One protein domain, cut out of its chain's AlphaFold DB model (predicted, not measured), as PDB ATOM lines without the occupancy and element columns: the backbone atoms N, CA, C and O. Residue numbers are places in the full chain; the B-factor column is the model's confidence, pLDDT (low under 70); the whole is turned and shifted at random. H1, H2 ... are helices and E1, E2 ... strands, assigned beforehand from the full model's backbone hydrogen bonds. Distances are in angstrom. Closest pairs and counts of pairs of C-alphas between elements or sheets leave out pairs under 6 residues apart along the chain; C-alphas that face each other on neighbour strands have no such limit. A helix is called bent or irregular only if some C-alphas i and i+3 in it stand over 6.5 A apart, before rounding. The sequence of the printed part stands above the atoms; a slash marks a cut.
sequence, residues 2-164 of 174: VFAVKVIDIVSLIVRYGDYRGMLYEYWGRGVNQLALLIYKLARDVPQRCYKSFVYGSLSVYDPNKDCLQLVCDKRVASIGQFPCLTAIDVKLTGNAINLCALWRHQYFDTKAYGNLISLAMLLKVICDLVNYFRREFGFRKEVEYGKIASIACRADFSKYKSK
ATOM      1  N   VAL A   2     -90.101  -7.481  -7.211       30.09
ATOM      2  CA  VAL A   2     -89.973  -8.908  -7.610       30.09
ATOM      3  C   VAL A   2     -88.804  -9.652  -6.916       30.09
ATOM      4  O   VAL A   2     -88.872 -10.858  -6.703       30.09
ATOM      5  N   PHE A   3     -87.751  -8.934  -6.501       29.62
ATOM      6  CA  PHE A   3     -86.549  -9.492  -5.850       29.62
ATOM      7  C   PHE A   3     -86.775 -10.026  -4.426       29.62
ATOM      8  O   PHE A   3     -86.250 -11.079  -4.075       29.62
ATOM      9  N   ALA A   4     -87.582  -9.337  -3.612       31.88
ATOM     10  CA  ALA A   4     -87.881  -9.776  -2.246       31.88
ATOM     11  C   ALA A   4     -88.705 -11.075  -2.241       31.88
ATOM     12  O   ALA A   4     -88.488 -11.938  -1.399       31.88
ATOM     13  N   VAL A   5     -89.588 -11.243  -3.229       30.81
ATOM     14  CA  VAL A   5     -90.510 -12.382  -3.331       30.81
ATOM     15  C   VAL A   5     -89.763 -13.700  -3.584       30.81
ATOM     16  O   VAL A   5     -90.026 -14.681  -2.902       30.81
ATOM     17  N   LYS A   6     -88.747 -13.721  -4.463       35.06
ATOM     18  CA  LYS A   6     -87.962 -14.946  -4.742       35.06
ATOM     19  C   LYS A   6     -87.058 -15.385  -3.585       35.06
ATOM     20  O   LYS A   6     -86.876 -16.581  -3.373       35.06
ATOM     21  N   VAL A   7     -86.486 -14.436  -2.840       37.72
ATOM     22  CA  VAL A   7     -85.695 -14.745  -1.635       37.72
ATOM     23  C   VAL A   7     -86.613 -15.265  -0.529       37.72
ATOM     24  O   VAL A   7     -86.267 -16.244   0.125       37.72
ATOM     25  N   ILE A   8     -87.805 -14.678  -0.378       41.25
ATOM     26  CA  ILE A   8     -88.850 -15.178   0.524       41.25
ATOM     27  C   ILE A   8     -89.272 -16.602   0.144       41.25
ATOM     28  O   ILE A   8     -89.436 -17.414   1.045       41.25
ATOM     29  N   ASP A   9     -89.367 -16.947  -1.144       40.91
ATOM     30  CA  ASP A   9     -89.734 -18.301  -1.593       40.91
ATOM     31  C   ASP A   9     -88.655 -19.362  -1.332       40.91
ATOM     32  O   ASP A   9     -88.967 -20.492  -0.967       40.91
ATOM     33  N   ILE A  10     -87.371 -19.020  -1.469       40.09
ATOM     34  CA  ILE A  10     -86.274 -19.946  -1.133       40.09
ATOM     35  C   ILE A  10     -86.163 -20.105   0.385       40.09
ATOM     36  O   ILE A  10     -86.023 -21.221   0.885       40.09
ATOM     37  N   VAL A  11     -86.279 -19.001   1.126       40.34
ATOM     38  CA  VAL A  11     -86.331 -19.018   2.591       40.34
ATOM     39  C   VAL A  11     -87.548 -19.819   3.065       40.34
ATOM     40  O   VAL A  11     -87.402 -20.646   3.957       40.34
ATOM     41  N   SER A  12     -88.715 -19.681   2.429       39.44
ATOM     42  CA  SER A  12     -89.932 -20.429   2.771       39.44
ATOM     43  C   SER A  12     -89.853 -21.920   2.400       39.44
ATOM     44  O   SER A  12     -90.390 -22.756   3.132       39.44
ATOM     45  N   LEU A  13     -89.126 -22.284   1.334       35.59
ATOM     46  CA  LEU A  13     -88.819 -23.680   0.990       35.59
ATOM     47  C   LEU A  13     -87.911 -24.341   2.037       35.59
ATOM     48  O   LEU A  13     -88.137 -25.487   2.425       35.59
ATOM     49  N   ILE A  14     -86.903 -23.607   2.516       39.84
ATOM     50  CA  ILE A  14     -85.958 -24.051   3.553       39.84
ATOM     51  C   ILE A  14     -86.661 -24.212   4.918       39.84
ATOM     52  O   ILE A  14     -86.322 -25.089   5.712       39.84
ATOM     53  N   VAL A  15     -87.699 -23.415   5.164       39.00
ATOM     54  CA  VAL A  15     -88.507 -23.340   6.395       39.00
ATOM     55  C   VAL A  15     -89.409 -24.573   6.643       39.00
ATOM     56  O   VAL A  15     -89.926 -24.732   7.752       39.00
ATOM     57  N   ARG A  16     -89.581 -25.495   5.679       35.84
ATOM     58  CA  ARG A  16     -90.518 -26.643   5.784       35.84
ATOM     59  C   ARG A  16     -90.040 -27.875   6.583       35.84
ATOM     60  O   ARG A  16     -90.855 -28.769   6.792       35.84
ATOM     61  N   TYR A  17     -88.792 -27.953   7.065       35.00
ATOM     62  CA  TYR A  17     -88.240 -29.186   7.670       35.00
ATOM     63  C   TYR A  17     -87.722 -29.031   9.129       35.00
ATOM     64  O   TYR A  17     -86.624 -28.533   9.335       35.00
ATOM     65  N   GLY A  18     -88.481 -29.548  10.116       40.12
ATOM     66  CA  GLY A  18     -88.025 -30.151  11.401       40.12
ATOM     67  C   GLY A  18     -87.326 -29.318  12.511       40.12
ATOM     68  O   GLY A  18     -86.733 -28.279  12.259       40.12
ATOM     69  N   ASP A  19     -87.362 -29.853  13.749       53.06
ATOM     70  CA  ASP A  19     -86.828 -29.402  15.074       53.06
ATOM     71  C   ASP A  19     -85.553 -28.516  15.063       53.06
ATOM     72  O   ASP A  19     -85.482 -27.485  15.731       53.06
ATOM     73  N   TYR A  20     -84.581 -28.823  14.200       56.28
ATOM     74  CA  TYR A  20     -83.346 -28.044  14.016       56.28
ATOM     75  C   TYR A  20     -83.574 -26.590  13.564       56.28
ATOM     76  O   TYR A  20     -82.716 -25.726  13.774       56.28
ATOM     77  N   ARG A  21     -84.734 -26.305  12.956       58.69
ATOM     78  CA  ARG A  21     -85.101 -24.985  12.435       58.69
ATOM     79  C   ARG A  21     -85.077 -23.910  13.517       58.69
ATOM     80  O   ARG A  21     -84.544 -22.829  13.281       58.69
ATOM     81  N   GLY A  22     -85.615 -24.207  14.700       55.41
ATOM     82  CA  GLY A  22     -85.676 -23.241  15.796       55.41
ATOM     83  C   GLY A  22     -84.289 -22.712  16.159       55.41
ATOM     84  O   GLY A  22     -84.117 -21.516  16.342       55.41
ATOM     85  N   MET A  23     -83.278 -23.579  16.166       63.34
ATOM     86  CA  MET A  23     -81.921 -23.217  16.588       63.34
ATOM     87  C   MET A  23     -81.098 -22.540  15.488       63.34
ATOM     88  O   MET A  23     -80.257 -21.688  15.774       63.34
ATOM     89  N   LEU A  24     -81.355 -22.882  14.224       54.22
ATOM     90  CA  LEU A  24     -80.648 -22.288  13.088       54.22
ATOM     91  C   LEU A  24     -81.277 -20.970  12.600       54.22
ATOM     92  O   LEU A  24     -80.550 -20.121  12.080       54.22
ATOM     93  N   TYR A  25     -82.593 -20.789  12.779       55.94
ATOM     94  CA  TYR A  25     -83.353 -19.688  12.172       55.94
ATOM     95  C   TYR A  25     -84.177 -18.833  13.146       55.94
ATOM     96  O   TYR A  25     -84.333 -17.645  12.876       55.94
ATOM     97  N   GLU A  26     -84.732 -19.400  14.226       49.91
ATOM     98  CA  GLU A  26     -85.904 -18.809  14.907       49.91
ATOM     99  C   GLU A  26     -85.801 -18.609  16.425       49.91
ATOM    100  O   GLU A  26     -86.760 -18.132  17.033       49.91
ATOM    101  N   TYR A  27     -84.676 -18.908  17.075       46.66
ATOM    102  CA  TYR A  27     -84.572 -18.651  18.507       46.66
ATOM    103  C   TYR A  27     -84.096 -17.234  18.799       46.66
ATOM    104  O   TYR A  27     -83.153 -16.744  18.182       46.66
ATOM    105  N   TRP A  28     -84.752 -16.656  19.813       47.06
ATOM    106  CA  TRP A  28     -84.807 -15.266  20.270       47.06
ATOM    107  C   TRP A  28     -85.742 -14.374  19.436       47.06
ATOM    108  O   TRP A  28     -85.525 -14.133  18.254       47.06
ATOM    109  N   GLY A  29     -86.705 -13.722  20.099       42.44
ATOM    110  CA  GLY A  29     -87.439 -12.568  19.544       42.44
ATOM    111  C   GLY A  29     -86.541 -11.370  19.161       42.44
ATOM    112  O   GLY A  29     -87.043 -10.342  18.725       42.44
ATOM    113  N   ARG A  30     -85.213 -11.517  19.340       52.81
ATOM    114  CA  ARG A  30     -84.084 -10.674  18.899       52.81
ATOM    115  C   ARG A  30     -82.924 -11.523  18.315       52.81
ATOM    116  O   ARG A  30     -81.757 -11.203  18.515       52.81
ATOM    117  N   GLY A  31     -83.230 -12.667  17.711       57.00
ATOM    118  CA  GLY A  31     -82.262 -13.714  17.376       57.00
ATOM    119  C   GLY A  31     -81.417 -13.483  16.152       57.00
ATOM    120  O   GLY A  31     -81.800 -12.781  15.221       57.00
ATOM    121  N   VAL A  32     -80.248 -14.118  16.155       66.25
ATOM    122  CA  VAL A  32     -79.343 -14.125  15.013       66.25
ATOM    123  C   VAL A  32     -79.683 -15.327  14.145       66.25
ATOM    124  O   VAL A  32     -79.483 -16.468  14.553       66.25
ATOM    125  N   ASN A  33     -80.138 -15.075  12.916       75.62
ATOM    126  CA  ASN A  33     -80.190 -16.103  11.883       75.62
ATOM    127  C   ASN A  33     -78.748 -16.471  11.498       75.62
ATOM    128  O   ASN A  33     -78.119 -15.813  10.662       75.62
ATOM    129  N   GLN A  34     -78.213 -17.492  12.172       82.75
ATOM    130  CA  GLN A  34     -76.811 -17.891  12.072       82.75
ATOM    131  C   GLN A  34     -76.448 -18.240  10.622       82.75
ATOM    132  O   GLN A  34     -75.393 -17.837  10.131       82.75
ATOM    133  N   LEU A  35     -77.354 -18.927   9.912       84.75
ATOM    134  CA  LEU A  35     -77.137 -19.330   8.527       84.75
ATOM    135  C   LEU A  35     -77.128 -18.133   7.570       84.75
ATOM    136  O   LEU A  35     -76.233 -18.027   6.733       84.75
ATOM    137  N   ALA A  36     -78.083 -17.209   7.696       82.81
ATOM    138  CA  ALA A  36     -78.133 -16.016   6.851       82.81
ATOM    139  C   ALA A  36     -76.900 -15.130   7.061       82.81
ATOM    140  O   ALA A  36     -76.297 -14.661   6.093       82.81
ATOM    141  N   LEU A  37     -76.481 -14.953   8.320       82.88
ATOM    142  CA  LEU A  37     -75.271 -14.209   8.655       82.88
ATOM    143  C   LEU A  37     -74.026 -14.876   8.052       82.88
ATOM    144  O   LEU A  37     -73.170 -14.191   7.495       82.88
ATOM    145  N   LEU A  38     -73.938 -16.207   8.132       88.00
ATOM    146  CA  LEU A  38     -72.859 -16.989   7.533       88.00
ATOM    147  C   LEU A  38     -72.814 -16.816   6.007       88.00
ATOM    148  O   LEU A  38     -71.750 -16.527   5.467       88.00
ATOM    149  N   ILE A  39     -73.953 -16.956   5.322       88.81
ATOM    150  CA  ILE A  39     -74.066 -16.805   3.861       88.81
ATOM    151  C   ILE A  39     -73.650 -15.400   3.426       88.81
ATOM    152  O   ILE A  39     -72.850 -15.254   2.502       88.81
ATOM    153  N   TYR A  40     -74.156 -14.367   4.103       85.19
ATOM    154  CA  TYR A  40     -73.822 -12.978   3.789       85.19
ATOM    155  C   TYR A  40     -72.318 -12.715   3.920       85.19
ATOM    156  O   TYR A  40     -71.696 -12.136   3.027       85.19
ATOM    157  N   LYS A  41     -71.727 -13.183   5.023       85.50
ATOM    158  CA  LYS A  41     -70.289 -13.102   5.274       85.50
ATOM    159  C   LYS A  41     -69.508 -13.827   4.158       85.50
ATOM    160  O   LYS A  41     -68.681 -13.203   3.490       85.50
ATOM    161  N   LEU A  42     -69.841 -15.092   3.870       87.88
ATOM    162  CA  LEU A  42     -69.199 -15.893   2.815       87.88
ATOM    163  C   LEU A  42     -69.232 -15.183   1.457       87.88
ATOM    164  O   LEU A  42     -68.213 -15.100   0.773       87.88
ATOM    165  N   ALA A  43     -70.380 -14.623   1.074       86.75
ATOM    166  CA  ALA A  43     -70.529 -13.930  -0.201       86.75
ATOM    167  C   ALA A  43     -69.558 -12.747  -0.358       86.75
ATOM    168  O   ALA A  43     -69.039 -12.536  -1.459       86.75
ATOM    169  N   ARG A  44     -69.259 -12.028   0.732       81.88
ATOM    170  CA  ARG A  44     -68.332 -10.885   0.744       81.88
ATOM    171  C   ARG A  44     -66.857 -11.284   0.769       81.88
ATOM    172  O   ARG A  44     -66.059 -10.662   0.072       81.88
ATOM    173  N   ASP A  45     -66.493 -12.308   1.539       77.25
ATOM    174  CA  ASP A  45     -65.085 -12.571   1.877       77.25
ATOM    175  C   ASP A  45     -64.374 -13.561   0.951       77.25
ATOM    176  O   ASP A  45     -63.147 -13.517   0.835       77.25
ATOM    177  N   VAL A  46     -65.112 -14.442   0.264       75.25
ATOM    178  CA  VAL A  46     -64.515 -15.449  -0.634       75.25
ATOM    179  C   VAL A  46     -63.509 -14.880  -1.659       75.25
ATOM    180  O   VAL A  46     -62.440 -15.475  -1.805       75.25
ATOM    181  N   PRO A  47     -63.741 -13.734  -2.341       65.50
ATOM    182  CA  PRO A  47     -62.781 -13.207  -3.315       65.50
ATOM    183  C   PRO A  47     -61.487 -12.689  -2.676       65.50
ATOM    184  O   PRO A  47     -60.464 -12.602  -3.346       65.50
ATOM    185  N   GLN A  48     -61.524 -12.311  -1.399       65.12
ATOM    186  CA  GLN A  48     -60.418 -11.626  -0.728       65.12
ATOM    187  C   GLN A  48     -59.388 -12.609  -0.156       65.12
ATOM    188  O   GLN A  48     -58.301 -12.206   0.251       65.12
ATOM    189  N   ARG A  49     -59.731 -13.903  -0.079       66.69
ATOM    190  CA  ARG A  49     -58.989 -14.891   0.722       66.69
ATOM    191  C   ARG A  49     -58.605 -16.159  -0.046       66.69
ATOM    192  O   ARG A  49     -58.275 -17.154   0.592       66.69
ATOM    193  N   CYS A  50     -58.576 -16.085  -1.383       58.16
ATOM    194  CA  CYS A  50     -58.408 -17.154  -2.389       58.16
ATOM    195  C   CYS A  50     -57.339 -18.247  -2.149       58.16
ATOM    196  O   CYS A  50     -57.321 -19.219  -2.899       58.16
ATOM    197  N   TYR A  51     -56.474 -18.141  -1.136       60.03
ATOM    198  CA  TYR A  51     -55.365 -19.071  -0.894       60.03
ATOM    199  C   TYR A  51     -55.250 -19.596   0.546       60.03
ATOM    200  O   TYR A  51     -54.354 -20.387   0.827       60.03
ATOM    201  N   LYS A  52     -56.129 -19.196   1.478       66.19
ATOM    202  CA  LYS A  52     -56.056 -19.641   2.884       66.19
ATOM    203  C   LYS A  52     -57.243 -20.534   3.237       66.19
ATOM    204  O   LYS A  52     -58.385 -20.161   2.993       66.19
ATOM    205  N   SER A  53     -56.963 -21.698   3.827       64.62
ATOM    206  CA  SER A  53     -57.989 -22.564   4.418       64.62
ATOM    207  C   SER A  53     -58.250 -22.136   5.860       64.62
ATOM    208  O   SER A  53     -57.312 -22.065   6.653       64.62
ATOM    209  N   PHE A  54     -59.497 -21.818   6.207       69.19
ATOM    210  CA  PHE A  54     -59.866 -21.456   7.578       69.19
ATOM    211  C   PHE A  54     -61.329 -21.789   7.878       69.19
ATOM    212  O   PHE A  54     -62.164 -21.891   6.975       69.19
ATOM    213  N   VAL A  55     -61.638 -21.964   9.167       67.12
ATOM    214  CA  VAL A  55     -63.026 -22.075   9.630       67.12
ATOM    215  C   VAL A  55     -63.673 -20.709   9.502       67.12
ATOM    216  O   VAL A  55     -63.233 -19.746  10.119       67.12
ATOM    217  N   TYR A  56     -64.685 -20.629   8.649       75.00
ATOM    218  CA  TYR A  56     -65.349 -19.388   8.296       75.00
ATOM    219  C   TYR A  56     -66.440 -19.023   9.306       75.00
ATOM    220  O   TYR A  56     -66.606 -17.862   9.676       75.00
ATOM    221  N   GLY A  57     -67.162 -20.028   9.794       83.75
ATOM    222  CA  GLY A  57     -68.137 -19.861  10.857       83.75
ATOM    223  C   GLY A  57     -68.658 -21.200  11.348       83.75
ATOM    224  O   GLY A  57     -68.569 -22.203  10.640       83.75
ATOM    225  N   SER A  58     -69.187 -21.188  12.566       86.56
ATOM    226  CA  SER A  58     -69.822 -22.334  13.206       86.56
ATOM    227  C   SER A  58     -71.281 -21.995  13.487       86.56
ATOM    228  O   SER A  58     -71.581 -20.901  13.969       86.56
ATOM    229  N   LEU A  59     -72.176 -22.910  13.139       88.19
ATOM    230  CA  LEU A  59     -73.599 -22.852  13.439       88.19
ATOM    231  C   LEU A  59     -73.854 -23.796  14.608       88.19
ATOM    232  O   LEU A  59     -73.677 -25.006  14.458       88.19
ATOM    233  N   SER A  60     -74.279 -23.265  15.753       85.00
ATOM    234  CA  SER A  60     -74.637 -24.098  16.904       85.00
ATOM    235  C   SER A  60     -76.108 -24.483  16.848       85.00
ATOM    236  O   SER A  60     -76.982 -23.628  16.701       85.00
ATOM    237  N   VAL A  61     -76.378 -25.774  17.007       80.25
ATOM    238  CA  VAL A  61     -77.716 -26.319  17.281       80.25
ATOM    239  C   VAL A  61     -77.922 -26.489  18.792       80.25
ATOM    240  O   VAL A  61     -79.050 -26.552  19.273       80.25
ATOM    241  N   TYR A  62     -76.832 -26.549  19.557       75.56
ATOM    242  CA  TYR A  62     -76.862 -26.689  21.005       75.56
ATOM    243  C   TYR A  62     -77.216 -25.365  21.698       75.56
ATOM    244  O   TYR A  62     -76.588 -24.335  21.432       75.56
ATOM    245  N   ASP A  63     -78.188 -25.420  22.612       72.00
ATOM    246  CA  ASP A  63     -78.579 -24.325  23.503       72.00
ATOM    247  C   ASP A  63     -78.452 -24.790  24.967       72.00
ATOM    248  O   ASP A  63     -79.298 -25.564  25.435       72.00
ATOM    249  N   PRO A  64     -77.420 -24.331  25.699       66.50
ATOM    250  CA  PRO A  64     -77.202 -24.742  27.080       66.50
ATOM    251  C   PRO A  64     -78.334 -24.300  28.005       66.50
ATOM    252  O   PRO A  64     -78.584 -24.967  28.995       66.50
ATOM    253  N   ASN A  65     -79.069 -23.225  27.699       64.75
ATOM    254  CA  ASN A  65     -80.152 -22.781  28.575       64.75
ATOM    255  C   ASN A  65     -81.324 -23.765  28.543       64.75
ATOM    256  O   ASN A  65     -81.883 -24.084  29.586       64.75
ATOM    257  N   LYS A  66     -81.678 -24.309  27.374       61.59
ATOM    258  CA  LYS A  66     -82.718 -25.352  27.295       61.59
ATOM    259  C   LYS A  66     -82.261 -26.671  27.906       61.59
ATOM    260  O   LYS A  66     -83.070 -27.365  28.519       61.59
ATOM    261  N   ASP A  67     -80.983 -26.997  27.740       63.19
ATOM    262  CA  ASP A  67     -80.366 -28.204  28.292       63.19
ATOM    263  C   ASP A  67     -80.304 -28.154  29.831       63.19
ATOM    264  O   ASP A  67     -80.860 -29.011  30.517       63.19
ATOM    265  N   CYS A  68     -79.725 -27.089  30.393       57.91
ATOM    266  CA  CYS A  68     -79.548 -26.909  31.833       57.91
ATOM    267  C   CYS A  68     -80.863 -26.709  32.597       57.91
ATOM    268  O   CYS A  68     -80.922 -27.025  33.783       57.91
ATOM    269  N   LEU A  69     -81.930 -26.237  31.940       60.09
ATOM    270  CA  LEU A  69     -83.263 -26.148  32.546       60.09
ATOM    271  C   LEU A  69     -83.978 -27.512  32.649       60.09
ATOM    272  O   LEU A  69     -85.123 -27.552  33.088       60.09
ATOM    273  N   GLN A  70     -83.327 -28.622  32.264       53.44
ATOM    274  CA  GLN A  70     -83.857 -30.001  32.283       53.44
ATOM    275  C   GLN A  70     -85.151 -30.203  31.488       53.44
ATOM    276  O   GLN A  70     -85.850 -31.201  31.643       53.44
ATOM    277  N   LEU A  71     -85.476 -29.253  30.624       53.56
ATOM    278  CA  LEU A  71     -86.693 -29.272  29.837       53.56
ATOM    279  C   LEU A  71     -86.563 -30.231  28.646       53.56
ATOM    280  O   LEU A  71     -87.533 -30.875  28.250       53.56
ATOM    281  N   VAL A  72     -85.356 -30.361  28.087       55.81
ATOM    282  CA  VAL A  72     -85.073 -31.279  26.978       55.81
ATOM    283  C   VAL A  72     -85.061 -32.720  27.482       55.81
ATOM    284  O   VAL A  72     -84.391 -33.037  28.460       55.81
ATOM    285  N   CYS A  73     -85.789 -33.601  26.790       53.03
ATOM    286  CA  CYS A  73     -86.042 -34.988  27.195       53.03
ATOM    287  C   CYS A  73     -86.904 -35.168  28.465       53.03
ATOM    288  O   CYS A  73     -87.023 -36.308  28.933       53.03
ATOM    289  N   ASP A  74     -87.550 -34.120  28.999       55.75
ATOM    290  CA  ASP A  74     -88.564 -34.312  30.043       55.75
ATOM    291  C   ASP A  74     -89.818 -34.942  29.425       55.75
ATOM    292  O   ASP A  74     -90.618 -34.295  28.752       55.75
ATOM    293  N   LYS A  75     -90.009 -36.241  29.683       57.41
ATOM    294  CA  LYS A  75     -91.154 -37.019  29.184       57.41
ATOM    295  C   LYS A  75     -92.511 -36.466  29.633       57.41
ATOM    296  O   LYS A  75     -93.525 -36.835  29.048       57.41
ATOM    297  N   ARG A  76     -92.544 -35.621  30.670       53.44
ATOM    298  CA  ARG A  76     -93.760 -34.968  31.172       53.44
ATOM    299  C   ARG A  76     -94.146 -33.751  30.333       53.44
ATOM    300  O   ARG A  76     -95.284 -33.302  30.420       53.44
ATOM    301  N   VAL A  77     -93.232 -33.237  29.509       52.25
ATOM    302  CA  VAL A  77     -93.451 -32.061  28.667       52.25
ATOM    303  C   VAL A  77     -93.377 -32.477  27.197       52.25
ATOM    304  O   VAL A  77     -92.354 -32.347  26.535       52.25
ATOM    305  N   ALA A  78     -94.498 -32.974  26.666       49.31
ATOM    306  CA  ALA A  78     -94.594 -33.498  25.296       49.31
ATOM    307  C   ALA A  78     -94.231 -32.480  24.194       49.31
ATOM    308  O   ALA A  78     -93.935 -32.874  23.067       49.31
ATOM    309  N   SER A  79     -94.251 -31.178  24.502       50.59
ATOM    310  CA  SER A  79     -93.852 -30.112  23.579       50.59
ATOM    311  C   SER A  79     -92.337 -29.975  23.410       50.59
ATOM    312  O   SER A  79     -91.902 -29.243  22.521       50.59
ATOM    313  N   ILE A  80     -91.529 -30.654  24.234       54.12
ATOM    314  CA  ILE A  80     -90.071 -30.540  24.207       54.12
ATOM    315  C   ILE A  80     -89.476 -31.833  23.654       54.12
ATOM    316  O   ILE A  80     -89.597 -32.910  24.236       54.12
ATOM    317  N   GLY A  81     -88.881 -31.713  22.466       57.81
ATOM    318  CA  GLY A  81     -88.354 -32.825  21.682       57.81
ATOM    319  C   GLY A  81     -87.175 -33.558  22.327       57.81
ATOM    320  O   GLY A  81     -86.676 -33.215  23.403       57.81
ATOM    321  N   GLN A  82     -86.720 -34.606  21.637       62.97
ATOM    322  CA  GLN A  82     -85.500 -35.320  22.007       62.97
ATOM    323  C   GLN A  82     -84.273 -34.440  21.778       62.97
ATOM    324  O   GLN A  82     -84.248 -33.598  20.886       62.97
ATOM    325  N   PHE A  83     -83.221 -34.690  22.556       69.50
ATOM    326  CA  PHE A  83     -81.962 -33.974  22.403       69.50
ATOM    327  C   PHE A  83     -81.416 -34.090  20.964       69.50
ATOM    328  O   PHE A  83     -81.247 -35.218  20.485       69.50
ATOM    329  N   PRO A  84     -81.098 -32.978  20.273       75.44
ATOM    330  CA  PRO A  84     -80.660 -33.023  18.883       75.44
ATOM    331  C   PRO A  84     -79.347 -33.797  18.730       75.44
ATOM    332  O   PRO A  84     -78.357 -33.538  19.420       75.44
ATOM    333  N   CYS A  85     -79.326 -34.755  17.800       84.81
ATOM    334  CA  CYS A  85     -78.139 -35.562  17.509       84.81
ATOM    335  C   CYS A  85     -77.034 -34.747  16.821       84.81
ATOM    336  O   CYS A  85     -75.850 -34.995  17.051       84.81
ATOM    337  N   LEU A  86     -77.415 -33.791  15.971       87.38
ATOM    338  CA  LEU A  86     -76.503 -32.808  15.392       87.38
ATOM    339  C   LEU A  86     -76.316 -31.661  16.387       87.38
ATOM    340  O   LEU A  86     -77.290 -31.087  16.858       87.38
ATOM    341  N   THR A  87     -75.068 -31.327  16.693       87.38
ATOM    342  CA  THR A  87     -74.722 -30.316  17.706       87.38
ATOM    343  C   THR A  87     -74.234 -29.018  17.090       87.38
ATOM    344  O   THR A  87     -74.610 -27.943  17.553       87.38
ATOM    345  N   ALA A  88     -73.437 -29.111  16.029       90.38
ATOM    346  CA  ALA A  88     -72.917 -27.956  15.325       90.38
ATOM    347  C   ALA A  88     -72.591 -28.288  13.866       90.38
ATOM    348  O   ALA A  88     -72.371 -29.450  13.504       90.38
ATOM    349  N   ILE A  89     -72.552 -27.248  13.039       92.88
ATOM    350  CA  ILE A  89     -72.051 -27.294  11.668       92.88
ATOM    351  C   ILE A  89     -70.982 -26.220  11.508       92.88
ATOM    352  O   ILE A  89     -71.277 -25.031  11.585       92.88
ATOM    353  N   ASP A  90     -69.765 -26.636  11.198       93.12
ATOM    354  CA  ASP A  90     -68.685 -25.739  10.818       93.12
ATOM    355  C   ASP A  90     -68.621 -25.611   9.303       93.12
ATOM    356  O   ASP A  90     -68.642 -26.602   8.570       93.12
ATOM    357  N   VAL A  91     -68.463 -24.387   8.819       93.06
ATOM    358  CA  VAL A  91     -68.227 -24.114   7.404       93.06
ATOM    359  C   VAL A  91     -66.810 -23.607   7.225       93.06
ATOM    360  O   VAL A  91     -66.373 -22.687   7.915       93.06
ATOM    361  N   LYS A  92     -66.068 -24.222   6.302       90.25
ATOM    362  CA  LYS A  92     -64.670 -23.885   6.014       90.25
ATOM    363  C   LYS A  92     -64.510 -23.502   4.556       90.25
ATOM    364  O   LYS A  92     -64.908 -24.256   3.669       90.25
ATOM    365  N   LEU A  93     -63.863 -22.375   4.296       87.62
ATOM    366  CA  LEU A  93     -63.481 -21.997   2.941       87.62
ATOM    367  C   LEU A  93     -62.072 -22.522   2.670       87.62
ATOM    368  O   LEU A  93     -61.158 -22.229   3.436       87.62
ATOM    369  N   THR A  94     -61.897 -23.301   1.603       86.50
ATOM    370  CA  THR A  94     -60.575 -23.747   1.135       86.50
ATOM    371  C   THR A  94     -60.425 -23.373  -0.328       86.50
ATOM    372  O   THR A  94     -61.089 -23.946  -1.191       86.50
ATOM    373  N   GLY A  95     -59.575 -22.385  -0.604       81.69
ATOM    374  CA  GLY A  95     -59.495 -21.784  -1.931       81.69
ATOM    375  C   GLY A  95     -60.838 -21.162  -2.317       81.69
ATOM    376  O   GLY A  95     -61.310 -20.245  -1.650       81.69
ATOM    377  N   ASN A  96     -61.461 -21.692  -3.370       86.62
ATOM    378  CA  ASN A  96     -62.774 -21.264  -3.860       86.62
ATOM    379  C   ASN A  96     -63.916 -22.226  -3.473       86.62
ATOM    380  O   ASN A  96     -65.053 -22.029  -3.892       86.62
ATOM    381  N   ALA A  97     -63.621 -23.267  -2.688       90.44
ATOM    382  CA  ALA A  97     -64.575 -24.311  -2.340       90.44
ATOM    383  C   ALA A  97     -65.080 -24.166  -0.898       90.44
ATOM    384  O   ALA A  97     -64.288 -24.064   0.050       90.44
ATOM    385  N   ILE A  98     -66.402 -24.204  -0.724       93.19
ATOM    386  CA  ILE A  98     -67.053 -24.198   0.591       93.19
ATOM    387  C   ILE A  98     -67.172 -25.637   1.086       93.19
ATOM    388  O   ILE A  98     -67.774 -26.484   0.440       93.19
ATOM    389  N   ASN A  99     -66.604 -25.919   2.252       93.50
ATOM    390  CA  ASN A  99     -66.631 -27.225   2.898       93.50
ATOM    391  C   ASN A  99     -67.551 -27.161   4.116       93.50
ATOM    392  O   ASN A  99     -67.596 -26.139   4.802       93.50
ATOM    393  N   LEU A 100     -68.226 -28.265   4.415       95.31
ATOM    394  CA  LEU A 100     -69.142 -28.385   5.544       95.31
ATOM    395  C   LEU A 100     -68.657 -29.501   6.467       95.31
ATOM    396  O   LEU A 100     -68.381 -30.605   6.013       95.31
ATOM    397  N   CYS A 101     -68.556 -29.238   7.764       94.75
ATOM    398  CA  CYS A 101     -68.242 -30.235   8.776       94.75
ATOM    399  C   CYS A 101     -69.370 -30.303   9.803       94.75
ATOM    400  O   CYS A 101     -69.667 -29.319  10.465       94.75
ATOM    401  N   ALA A 102     -70.011 -31.461   9.922       94.00
ATOM    402  CA  ALA A 102     -71.081 -31.697  10.877       94.00
ATOM    403  C   ALA A 102     -70.552 -32.427  12.114       94.00
ATOM    404  O   ALA A 102     -69.889 -33.462  11.992       94.00
ATOM    405  N   LEU A 103     -70.888 -31.899  13.289       92.56
ATOM    406  CA  LEU A 103     -70.530 -32.446  14.592       92.56
ATOM    407  C   LEU A 103     -71.759 -33.084  15.235       92.56
ATOM    408  O   LEU A 103     -72.741 -32.409  15.553       92.56
ATOM    409  N   TRP A 104     -71.696 -34.391  15.453       90.94
ATOM    410  CA  TRP A 104     -72.782 -35.192  16.004       90.94
ATOM    411  C   TRP A 104     -72.442 -35.648  17.422       90.94
ATOM    412  O   TRP A 104     -71.370 -36.205  17.654       90.94
ATOM    413  N   ARG A 105     -73.372 -35.511  18.372       87.31
ATOM    414  CA  ARG A 105     -73.235 -36.163  19.690       87.31
ATOM    415  C   ARG A 105     -73.410 -37.675  19.577       87.31
ATOM    416  O   ARG A 105     -72.750 -38.437  20.273       87.31
ATOM    417  N   HIS A 106     -74.289 -38.103  18.676       86.31
ATOM    418  CA  HIS A 106     -74.626 -39.504  18.461       86.31
ATOM    419  C   HIS A 106     -75.087 -39.707  17.021       86.31
ATOM    420  O   HIS A 106     -75.968 -38.991  16.552       86.31
ATOM    421  N   GLN A 107     -74.485 -40.665  16.318       84.56
ATOM    422  CA  GLN A 107     -74.820 -40.981  14.935       84.56
ATOM    423  C   GLN A 107     -74.890 -42.494  14.728       84.56
ATOM    424  O   GLN A 107     -73.986 -43.225  15.131       84.56
ATOM    425  N   TYR A 108     -75.943 -42.944  14.043       82.75
ATOM    426  CA  TYR A 108     -76.063 -44.325  13.575       82.75
ATOM    427  C   TYR A 108     -75.541 -44.433  12.144       82.75
ATOM    428  O   TYR A 108     -76.204 -43.974  11.207       82.75
ATOM    429  N   PHE A 109     -74.362 -45.028  11.968       77.88
ATOM    430  CA  PHE A 109     -73.664 -45.032  10.677       77.88
ATOM    431  C   PHE A 109     -74.254 -45.979   9.633       77.88
ATOM    432  O   PHE A 109     -74.064 -45.783   8.438       77.88
ATOM    433  N   ASP A 110     -75.020 -46.968  10.067       74.44
ATOM    434  CA  ASP A 110     -75.569 -48.012   9.208       74.44
ATOM    435  C   ASP A 110     -77.038 -47.799   8.823       74.44
ATOM    436  O   ASP A 110     -77.491 -48.334   7.816       74.44
ATOM    437  N   THR A 111     -77.789 -47.022   9.606       72.81
ATOM    438  CA  THR A 111     -79.241 -46.846   9.413       72.81
ATOM    439  C   THR A 111     -79.666 -45.410   9.141       72.81
ATOM    440  O   THR A 111     -80.654 -45.202   8.442       72.81
ATOM    441  N   LYS A 112     -78.944 -44.409   9.664       74.56
ATOM    442  CA  LYS A 112     -79.333 -42.988   9.547       74.56
ATOM    443  C   LYS A 112     -78.281 -42.107   8.881       74.56
ATOM    444  O   LYS A 112     -78.627 -41.060   8.339       74.56
ATOM    445  N   ALA A 113     -77.012 -42.515   8.874       77.50
ATOM    446  CA  ALA A 113     -75.942 -41.668   8.360       77.50
ATOM    447  C   ALA A 113     -76.056 -41.360   6.866       77.50
ATOM    448  O   ALA A 113     -75.697 -40.255   6.483       77.50
ATOM    449  N   TYR A 114     -76.602 -42.258   6.038       78.62
ATOM    450  CA  TYR A 114     -76.825 -41.952   4.620       78.62
ATOM    451  C   TYR A 114     -77.822 -40.805   4.428       78.62
ATOM    452  O   TYR A 114     -77.520 -39.844   3.723       78.62
ATOM    453  N   GLY A 115     -78.974 -40.853   5.107       83.88
ATOM    454  CA  GLY A 115     -79.959 -39.767   5.065       83.88
ATOM    455  C   GLY A 115     -79.396 -38.454   5.614       83.88
ATOM    456  O   GLY A 115     -79.599 -37.389   5.030       83.88
ATOM    457  N   ASN A 116     -78.607 -38.535   6.686       87.50
ATOM    458  CA  ASN A 116     -77.928 -37.374   7.252       87.50
ATOM    459  C   ASN A 116     -76.880 -36.796   6.289       87.50
ATOM    460  O   ASN A 116     -76.840 -35.585   6.104       87.50
ATOM    461  N   LEU A 117     -76.083 -37.630   5.617       88.25
ATOM    462  CA  LEU A 117     -75.083 -37.182   4.647       88.25
ATOM    463  C   LEU A 117     -75.732 -36.518   3.426       88.25
ATOM    464  O   LEU A 117     -75.271 -35.461   2.998       88.25
ATOM    465  N   ILE A 118     -76.827 -37.086   2.911       88.44
ATOM    466  CA  ILE A 118     -77.622 -36.477   1.833       88.44
ATOM    467  C   ILE A 118     -78.155 -35.113   2.280       88.44
ATOM    468  O   ILE A 118     -78.020 -34.133   1.552       88.44
ATOM    469  N   SER A 119     -78.688 -35.019   3.500       89.00
ATOM    470  CA  SER A 119     -79.199 -33.759   4.053       89.00
ATOM    471  C   SER A 119     -78.100 -32.697   4.173       89.00
ATOM    472  O   SER A 119     -78.315 -31.540   3.817       89.00
ATOM    473  N   LEU A 120     -76.895 -33.084   4.606       92.06
ATOM    474  CA  LEU A 120     -75.733 -32.191   4.638       92.06
ATOM    475  C   LEU A 120     -75.298 -31.756   3.234       92.06
ATOM    476  O   LEU A 120     -74.914 -30.603   3.051       92.06
ATOM    477  N   ALA A 121     -75.372 -32.645   2.242       92.31
ATOM    478  CA  ALA A 121     -75.057 -32.312   0.857       92.31
ATOM    479  C   ALA A 121     -76.063 -31.327   0.263       92.31
ATOM    480  O   ALA A 121     -75.668 -30.357  -0.381       92.31
ATOM    481  N   MET A 122     -77.352 -31.521   0.545       91.56
ATOM    482  CA  MET A 122     -78.401 -30.576   0.173       91.56
ATOM    483  C   MET A 122     -78.188 -29.218   0.846       91.56
ATOM    484  O   MET A 122     -78.273 -28.190   0.178       91.56
ATOM    485  N   LEU A 123     -77.843 -29.199   2.138       91.94
ATOM    486  CA  LEU A 123     -77.540 -27.961   2.857       91.94
ATOM    487  C   LEU A 123     -76.324 -27.239   2.262       91.94
ATOM    488  O   LEU A 123     -76.395 -26.039   2.004       91.94
ATOM    489  N   LEU A 124     -75.225 -27.956   2.005       94.38
ATOM    490  CA  LEU A 124     -74.044 -27.384   1.361       94.38
ATOM    491  C   LEU A 124     -74.397 -26.807  -0.014       94.38
ATOM    492  O   LEU A 124     -73.965 -25.703  -0.344       94.38
ATOM    493  N   LYS A 125     -75.225 -27.521  -0.785       93.94
ATOM    494  CA  LYS A 125     -75.682 -27.043  -2.085       93.94
ATOM    495  C   LYS A 125     -76.408 -25.702  -1.960       93.94
ATOM    496  O   LYS A 125     -76.045 -24.748  -2.642       93.94
ATOM    497  N   VAL A 126     -77.380 -25.623  -1.053       92.62
ATOM    498  CA  VAL A 126     -78.165 -24.406  -0.799       92.62
ATOM    499  C   VAL A 126     -77.272 -23.240  -0.365       92.62
ATOM    500  O   VAL A 126     -77.446 -22.127  -0.857       92.62
ATOM    501  N   ILE A 127     -76.293 -23.483   0.512       92.62
ATOM    502  CA  ILE A 127     -75.334 -22.453   0.939       92.62
ATOM    503  C   ILE A 127     -74.555 -21.916  -0.264       92.62
ATOM    504  O   ILE A 127     -74.506 -20.702  -0.455       92.62
ATOM    505  N   CYS A 128     -73.971 -22.792  -1.086       93.75
ATOM    506  CA  CYS A 128     -73.211 -22.372  -2.264       93.75
ATOM    507  C   CYS A 128     -74.081 -21.613  -3.274       93.75
ATOM    508  O   CYS A 128     -73.659 -20.566  -3.763       93.75
ATOM    509  N   ASP A 129     -75.297 -22.092  -3.552       93.38
ATOM    510  CA  ASP A 129     -76.227 -21.444  -4.482       93.38
ATOM    511  C   ASP A 129     -76.572 -20.017  -4.026       93.38
ATOM    512  O   ASP A 129     -76.521 -19.076  -4.822       93.38
ATOM    513  N   LEU A 130     -76.882 -19.843  -2.736       92.50
ATOM    514  CA  LEU A 130     -77.208 -18.541  -2.155       92.50
ATOM    515  C   LEU A 130     -75.993 -17.614  -2.110       92.50
ATOM    516  O   LEU A 130     -76.107 -16.433  -2.438       92.50
ATOM    517  N   VAL A 131     -74.820 -18.138  -1.755       92.06
ATOM    518  CA  VAL A 131     -73.567 -17.382  -1.820       92.06
ATOM    519  C   VAL A 131     -73.323 -16.897  -3.249       92.06
ATOM    520  O   VAL A 131     -73.094 -15.709  -3.449       92.06
ATOM    521  N   ASN A 132     -73.430 -17.769  -4.252       92.88
ATOM    522  CA  ASN A 132     -73.239 -17.403  -5.657       92.88
ATOM    523  C   ASN A 132     -74.276 -16.401  -6.152       92.88
ATOM    524  O   ASN A 132     -73.925 -15.472  -6.878       92.88
ATOM    525  N   TYR A 133     -75.525 -16.534  -5.712       92.69
ATOM    526  CA  TYR A 133     -76.553 -15.534  -5.961       92.69
ATOM    527  C   TYR A 133     -76.126 -14.148  -5.463       92.69
ATOM    528  O   TYR A 133     -76.004 -13.233  -6.274       92.69
ATOM    529  N   PHE A 134     -75.795 -14.002  -4.178       89.19
ATOM    530  CA  PHE A 134     -75.357 -12.711  -3.635       89.19
ATOM    531  C   PHE A 134     -74.068 -12.201  -4.277       89.19
ATOM    532  O   PHE A 134     -73.906 -11.003  -4.480       89.19
ATOM    533  N   ARG A 135     -73.147 -13.097  -4.634       89.00
ATOM    534  CA  ARG A 135     -71.902 -12.717  -5.308       89.00
ATOM    535  C   ARG A 135     -72.146 -12.064  -6.659       89.00
ATOM    536  O   ARG A 135     -71.483 -11.071  -6.953       89.00
ATOM    537  N   ARG A 136     -73.089 -12.589  -7.446       90.06
ATOM    538  CA  ARG A 136     -73.492 -11.981  -8.720       90.06
ATOM    539  C   ARG A 136     -74.087 -10.592  -8.496       90.06
ATOM    540  O   ARG A 136     -73.682  -9.660  -9.181       90.06
ATOM    541  N   GLU A 137     -74.939 -10.434  -7.483       89.81
ATOM    542  CA  GLU A 137     -75.501  -9.128  -7.100       89.81
ATOM    543  C   GLU A 137     -74.423  -8.131  -6.638       89.81
ATOM    544  O   GLU A 137     -74.510  -6.938  -6.913       89.81
ATOM    545  N   PHE A 138     -73.361  -8.607  -5.984       86.12
ATOM    546  CA  PHE A 138     -72.209  -7.787  -5.590       86.12
ATOM    547  C   PHE A 138     -71.213  -7.520  -6.735       86.12
ATOM    548  O   PHE A 138     -70.198  -6.861  -6.515       86.12
ATOM    549  N   GLY A 139     -71.463  -8.026  -7.948       87.94
ATOM    550  CA  GLY A 139     -70.604  -7.821  -9.118       87.94
ATOM    551  C   GLY A 139     -69.379  -8.742  -9.198       87.94
ATOM    552  O   GLY A 139     -68.493  -8.519 -10.027       87.94
ATOM    553  N   PHE A 140     -69.296  -9.792  -8.374       86.31
ATOM    554  CA  PHE A 140     -68.218 -10.776  -8.469       86.31
ATOM    555  C   PHE A 140     -68.469 -11.761  -9.617       86.31
ATOM    556  O   PHE A 140     -69.539 -12.351  -9.727       86.31
ATOM    557  N   ARG A 141     -67.441 -11.995 -10.443       82.69
ATOM    558  CA  ARG A 141     -67.524 -12.907 -11.603       82.69
ATOM    559  C   ARG A 141     -67.247 -14.374 -11.276       82.69
ATOM    560  O   ARG A 141     -67.706 -15.253 -11.992       82.69
ATOM    561  N   LYS A 142     -66.457 -14.645 -10.233       85.44
ATOM    562  CA  LYS A 142     -66.061 -16.011  -9.866       85.44
ATOM    563  C   LYS A 142     -67.058 -16.602  -8.875       85.44
ATOM    564  O   LYS A 142     -67.211 -16.064  -7.777       85.44
ATOM    565  N   GLU A 143     -67.700 -17.696  -9.248       89.75
ATOM    566  CA  GLU A 143     -68.576 -18.469  -8.367       89.75
ATOM    567  C   GLU A 143     -67.771 -19.383  -7.448       89.75
ATOM    568  O   GLU A 143     -66.670 -19.789  -7.802       89.75
ATOM    569  N   VAL A 144     -68.312 -19.684  -6.273       90.75
ATOM    570  CA  VAL A 144     -67.764 -20.648  -5.319       90.75
ATOM    571  C   VAL A 144     -68.137 -22.065  -5.725       90.75
ATOM    572  O   VAL A 144     -69.209 -22.306  -6.284       90.75
ATOM    573  N   GLU A 145     -67.261 -23.001  -5.399       92.06
ATOM    574  CA  GLU A 145     -67.412 -24.422  -5.688       92.06
ATOM    575  C   GLU A 145     -67.936 -25.187  -4.468       92.06
ATOM    576  O   GLU A 145     -67.744 -24.791  -3.311       92.06
ATOM    577  N   TYR A 146     -68.573 -26.327  -4.725       93.31
ATOM    578  CA  TYR A 146     -68.911 -27.280  -3.674       93.31
ATOM    579  C   TYR A 146     -67.635 -27.979  -3.202       93.31
ATOM    580  O   TYR A 146     -66.927 -28.612  -3.984       93.31
ATOM    581  N   GLY A 147     -67.333 -27.849  -1.918       92.69
ATOM    582  CA  GLY A 147     -66.218 -28.529  -1.279       92.69
ATOM    583  C   GLY A 147     -66.624 -29.861  -0.660       92.69
ATOM    584  O   GLY A 147     -67.592 -30.514  -1.045       92.69
ATOM    585  N   LYS A 148     -65.839 -30.276   0.331       94.50
ATOM    586  CA  LYS A 148     -65.989 -31.554   1.023       94.50
ATOM    587  C   LYS A 148     -67.024 -31.467   2.138       94.50
ATOM    588  O   LYS A 148     -67.175 -30.429   2.784       94.50
ATOM    589  N   ILE A 149     -67.656 -32.605   2.414       95.12
ATOM    590  CA  ILE A 149     -68.478 -32.809   3.605       95.12
ATOM    591  C   ILE A 149     -67.709 -33.716   4.558       95.12
ATOM    592  O   ILE A 149     -67.309 -34.818   4.192       95.12
ATOM    593  N   ALA A 150     -67.510 -33.248   5.783       93.12
ATOM    594  CA  ALA A 150     -66.983 -34.031   6.886       93.12
ATOM    595  C   ALA A 150     -68.101 -34.293   7.898       93.12
ATOM    596  O   ALA A 150     -68.912 -33.416   8.188       93.12
ATOM    597  N   SER A 151     -68.137 -35.497   8.456       91.31
ATOM    598  CA  SER A 151     -69.106 -35.883   9.478       91.31
ATOM    599  C   SER A 151     -68.357 -36.533  10.628       91.31
ATOM    600  O   SER A 151     -67.772 -37.600  10.458       91.31
ATOM    601  N   ILE A 152     -68.370 -35.887  11.789       91.44
ATOM    602  CA  ILE A 152     -67.637 -36.309  12.981       91.44
ATOM    603  C   ILE A 152     -68.658 -36.617  14.068       91.44
ATOM    604  O   ILE A 152     -69.488 -35.772  14.388       91.44
ATOM    605  N   ALA A 153     -68.609 -37.819  14.636       91.25
ATOM    606  CA  ALA A 153     -69.524 -38.231  15.691       91.25
ATOM    607  C   ALA A 153     -68.765 -38.539  16.981       91.25
ATOM    608  O   ALA A 153     -67.813 -39.311  16.961       91.25
ATOM    609  N   CYS A 154     -69.227 -37.978  18.099       88.81
ATOM    610  CA  CYS A 154     -68.720 -38.303  19.430       88.81
ATOM    611  C   CYS A 154     -69.045 -39.756  19.800       88.81
ATOM    612  O   CYS A 154     -68.197 -40.475  20.319       88.81
ATOM    613  N   ARG A 155     -70.270 -40.203  19.502       86.50
ATOM    614  CA  ARG A 155     -70.674 -41.608  19.590       86.50
ATOM    615  C   ARG A 155     -71.111 -42.113  18.221       86.50
ATOM    616  O   ARG A 155     -72.100 -41.629  17.669       86.50
ATOM    617  N   ALA A 156     -70.392 -43.104  17.707       85.06
ATOM    618  CA  ALA A 156     -70.709 -43.800  16.468       85.06
ATOM    619  C   ALA A 156     -71.279 -45.185  16.791       85.06
ATOM    620  O   ALA A 156     -70.559 -46.053  17.282       85.06
ATOM    621  N   ASP A 157     -72.565 -45.389  16.514       83.00
ATOM    622  CA  ASP A 157     -73.218 -46.682  16.701       83.00
ATOM    623  C   ASP A 157     -73.488 -47.358  15.348       83.00
ATOM    624  O   ASP A 157     -73.788 -46.712  14.339       83.00
ATOM    625  N   PHE A 158     -73.431 -48.689  15.360       79.00
ATOM    626  CA  PHE A 158     -73.795 -49.556  14.244       79.00
ATOM    627  C   PHE A 158     -74.846 -50.553  14.740       79.00
ATOM    628  O   PHE A 158     -74.534 -51.493  15.476       79.00
ATOM    629  N   SER A 159     -76.107 -50.345  14.373       69.56
ATOM    630  CA  SER A 159     -77.226 -51.197  14.797       69.56
ATOM    631  C   SER A 159     -77.103 -52.655  14.322       69.56
ATOM    632  O   SER A 159     -77.396 -53.577  15.082       69.56
ATOM    633  N   LYS A 160     -76.587 -52.883  13.110       61.38
ATOM    634  CA  LYS A 160     -76.489 -54.191  12.448       61.38
ATOM    635  C   LYS A 160     -75.266 -55.007  12.877       61.38
ATOM    636  O   LYS A 160     -75.215 -56.207  12.634       61.38
ATOM    637  N   TYR A 161     -74.297 -54.372  13.540       58.00
ATOM    638  CA  TYR A 161     -73.035 -54.999  13.941       58.00
ATOM    639  C   TYR A 161     -72.815 -55.013  15.450       58.00
ATOM    640  O   TYR A 161     -71.736 -55.395  15.889       58.00
ATOM    641  N   LYS A 162     -73.819 -54.651  16.259       58.06
ATOM    642  CA  LYS A 162     -73.681 -54.586  17.720       58.06
ATOM    643  C   LYS A 162     -73.114 -55.886  18.309       58.06
ATOM    644  O   LYS A 162     -72.219 -55.820  19.139       58.06
ATOM    645  N   SER A 163     -73.556 -57.053  17.835       59.41
ATOM    646  CA  SER A 163     -73.027 -58.356  18.271       59.41
ATOM    647  C   SER A 163     -71.581 -58.610  17.821       59.41
ATOM    648  O   SER A 163     -70.770 -59.045  18.631       59.41
ATOM    649  N   LYS A 164     -71.239 -58.293  16.565       59.19
ATOM    650  CA  LYS A 164     -69.891 -58.475  15.992       59.19
ATOM    651  C   LYS A 164     -68.855 -57.494  16.547       59.19
ATOM    652  O   LYS A 164     -67.716 -57.873  16.766       59.19
TER     653      LYS A 164
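AT A GLANCE: This is residues 2 to 164 of the 174 residues of an uncharacterized protein of Thermoprotei archaeon (UniProt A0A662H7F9). What does the model look like? One twisted sheet of four strands has two helices, H3 and H5, packed over one face; short H2 only grazes the sheet, H1 is near H5, and H4 and H6 are off the sheet. What is it made of? The printed part has 163 residues, with six named helices and four named strands in the order H1 H2 H3 E1 H4 E2 E3 H5 E4 H6, the mixed sheet running E1 E2 E3 E4; the class is mixed, helices and strands. The whole is compact, with a radius of gyration of the C-alphas of 17.6 A and spans of 53 by 42 by 25 A.

IN THESE COORDINATES: Where are the strands? E1 is residues 54 to 60, E2 86 to 94, 23.2 A long, E3 97 to 108, 28.0 A, and E4 145 to 157, 32.1 A. E3 bends by 95 degrees at residue 105 and E4 by 82 degrees at residue 154. Where are the helices? H5, residues 113 to 137, is 36.0 A long and begins at C-alpha 113 (-75.942, -41.668, 8.360); H3, residues 34 to 48, is 21.7 A long and irregular, with C-alphas 44 and 47 7.3 A apart. H1 is residues 2 to 14, from C-alpha 2 (-89.973, -8.908, -7.610), H2 20 to 26, H4 64 to 68, and H6 159 to 164, irregular with C-alphas 160 and 163 8.0 A apart.

HOW THE PARTS SIT: How do the strands pair? E1 and E2 are antiparallel, N 56 to O 91 at 2.8 A; E2 and E3 form an antiparallel hairpin, N 90 to O 101 at 2.8 A; E3 and E4 are parallel, N 102 to O 150 at 2.8 A. What is on the sheet? H3 and H5 are on the same face, two layers: H3 over E1 and E2, along the strands, at a height of 9.0 A, and H5 over E3 and E4 at 8.5 A, only just slantwise to E4, at 30.3 degrees on the local plane. E3, H5 and E4 make a strand-helix-strand unit, two parallel neighbour strands with a helix between, its crossover right-handed. Which helices touch? H3, with residues 39 to 44 alone, touches H5 at a steep tilt of 57 degrees, the closest C-alphas being those of Ala 43 and Val 131, 4.9 A apart. Residues 34 to 35 of H3 touch H2, the closest C-alphas being those of Leu 24 and Gln 34, 5.9 A apart. How complete are the helix backbones? Every O i to N i+4 pair is within hydrogen-bond range in H2, H4 and H5, against 7 of 9 in H1, 9 of 11 in H3 and 0 of 2 in H6, where 1 of 3 O i to N i+3 pairs is.

THE WHOLE: How large is it? The two C-alphas farthest apart, those of Val 2 and Lys 164, are 58.5 A apart. Is it cut, and which link is long? The printed part has no cut; the link from H4 to E2, residues 69 to 85, is long. Where is confidence low? Mean pLDDT of the printed part is 73.2, and residues 2 to 32, 47 to 55, 64 to 83 and 159 to 164 are under 70.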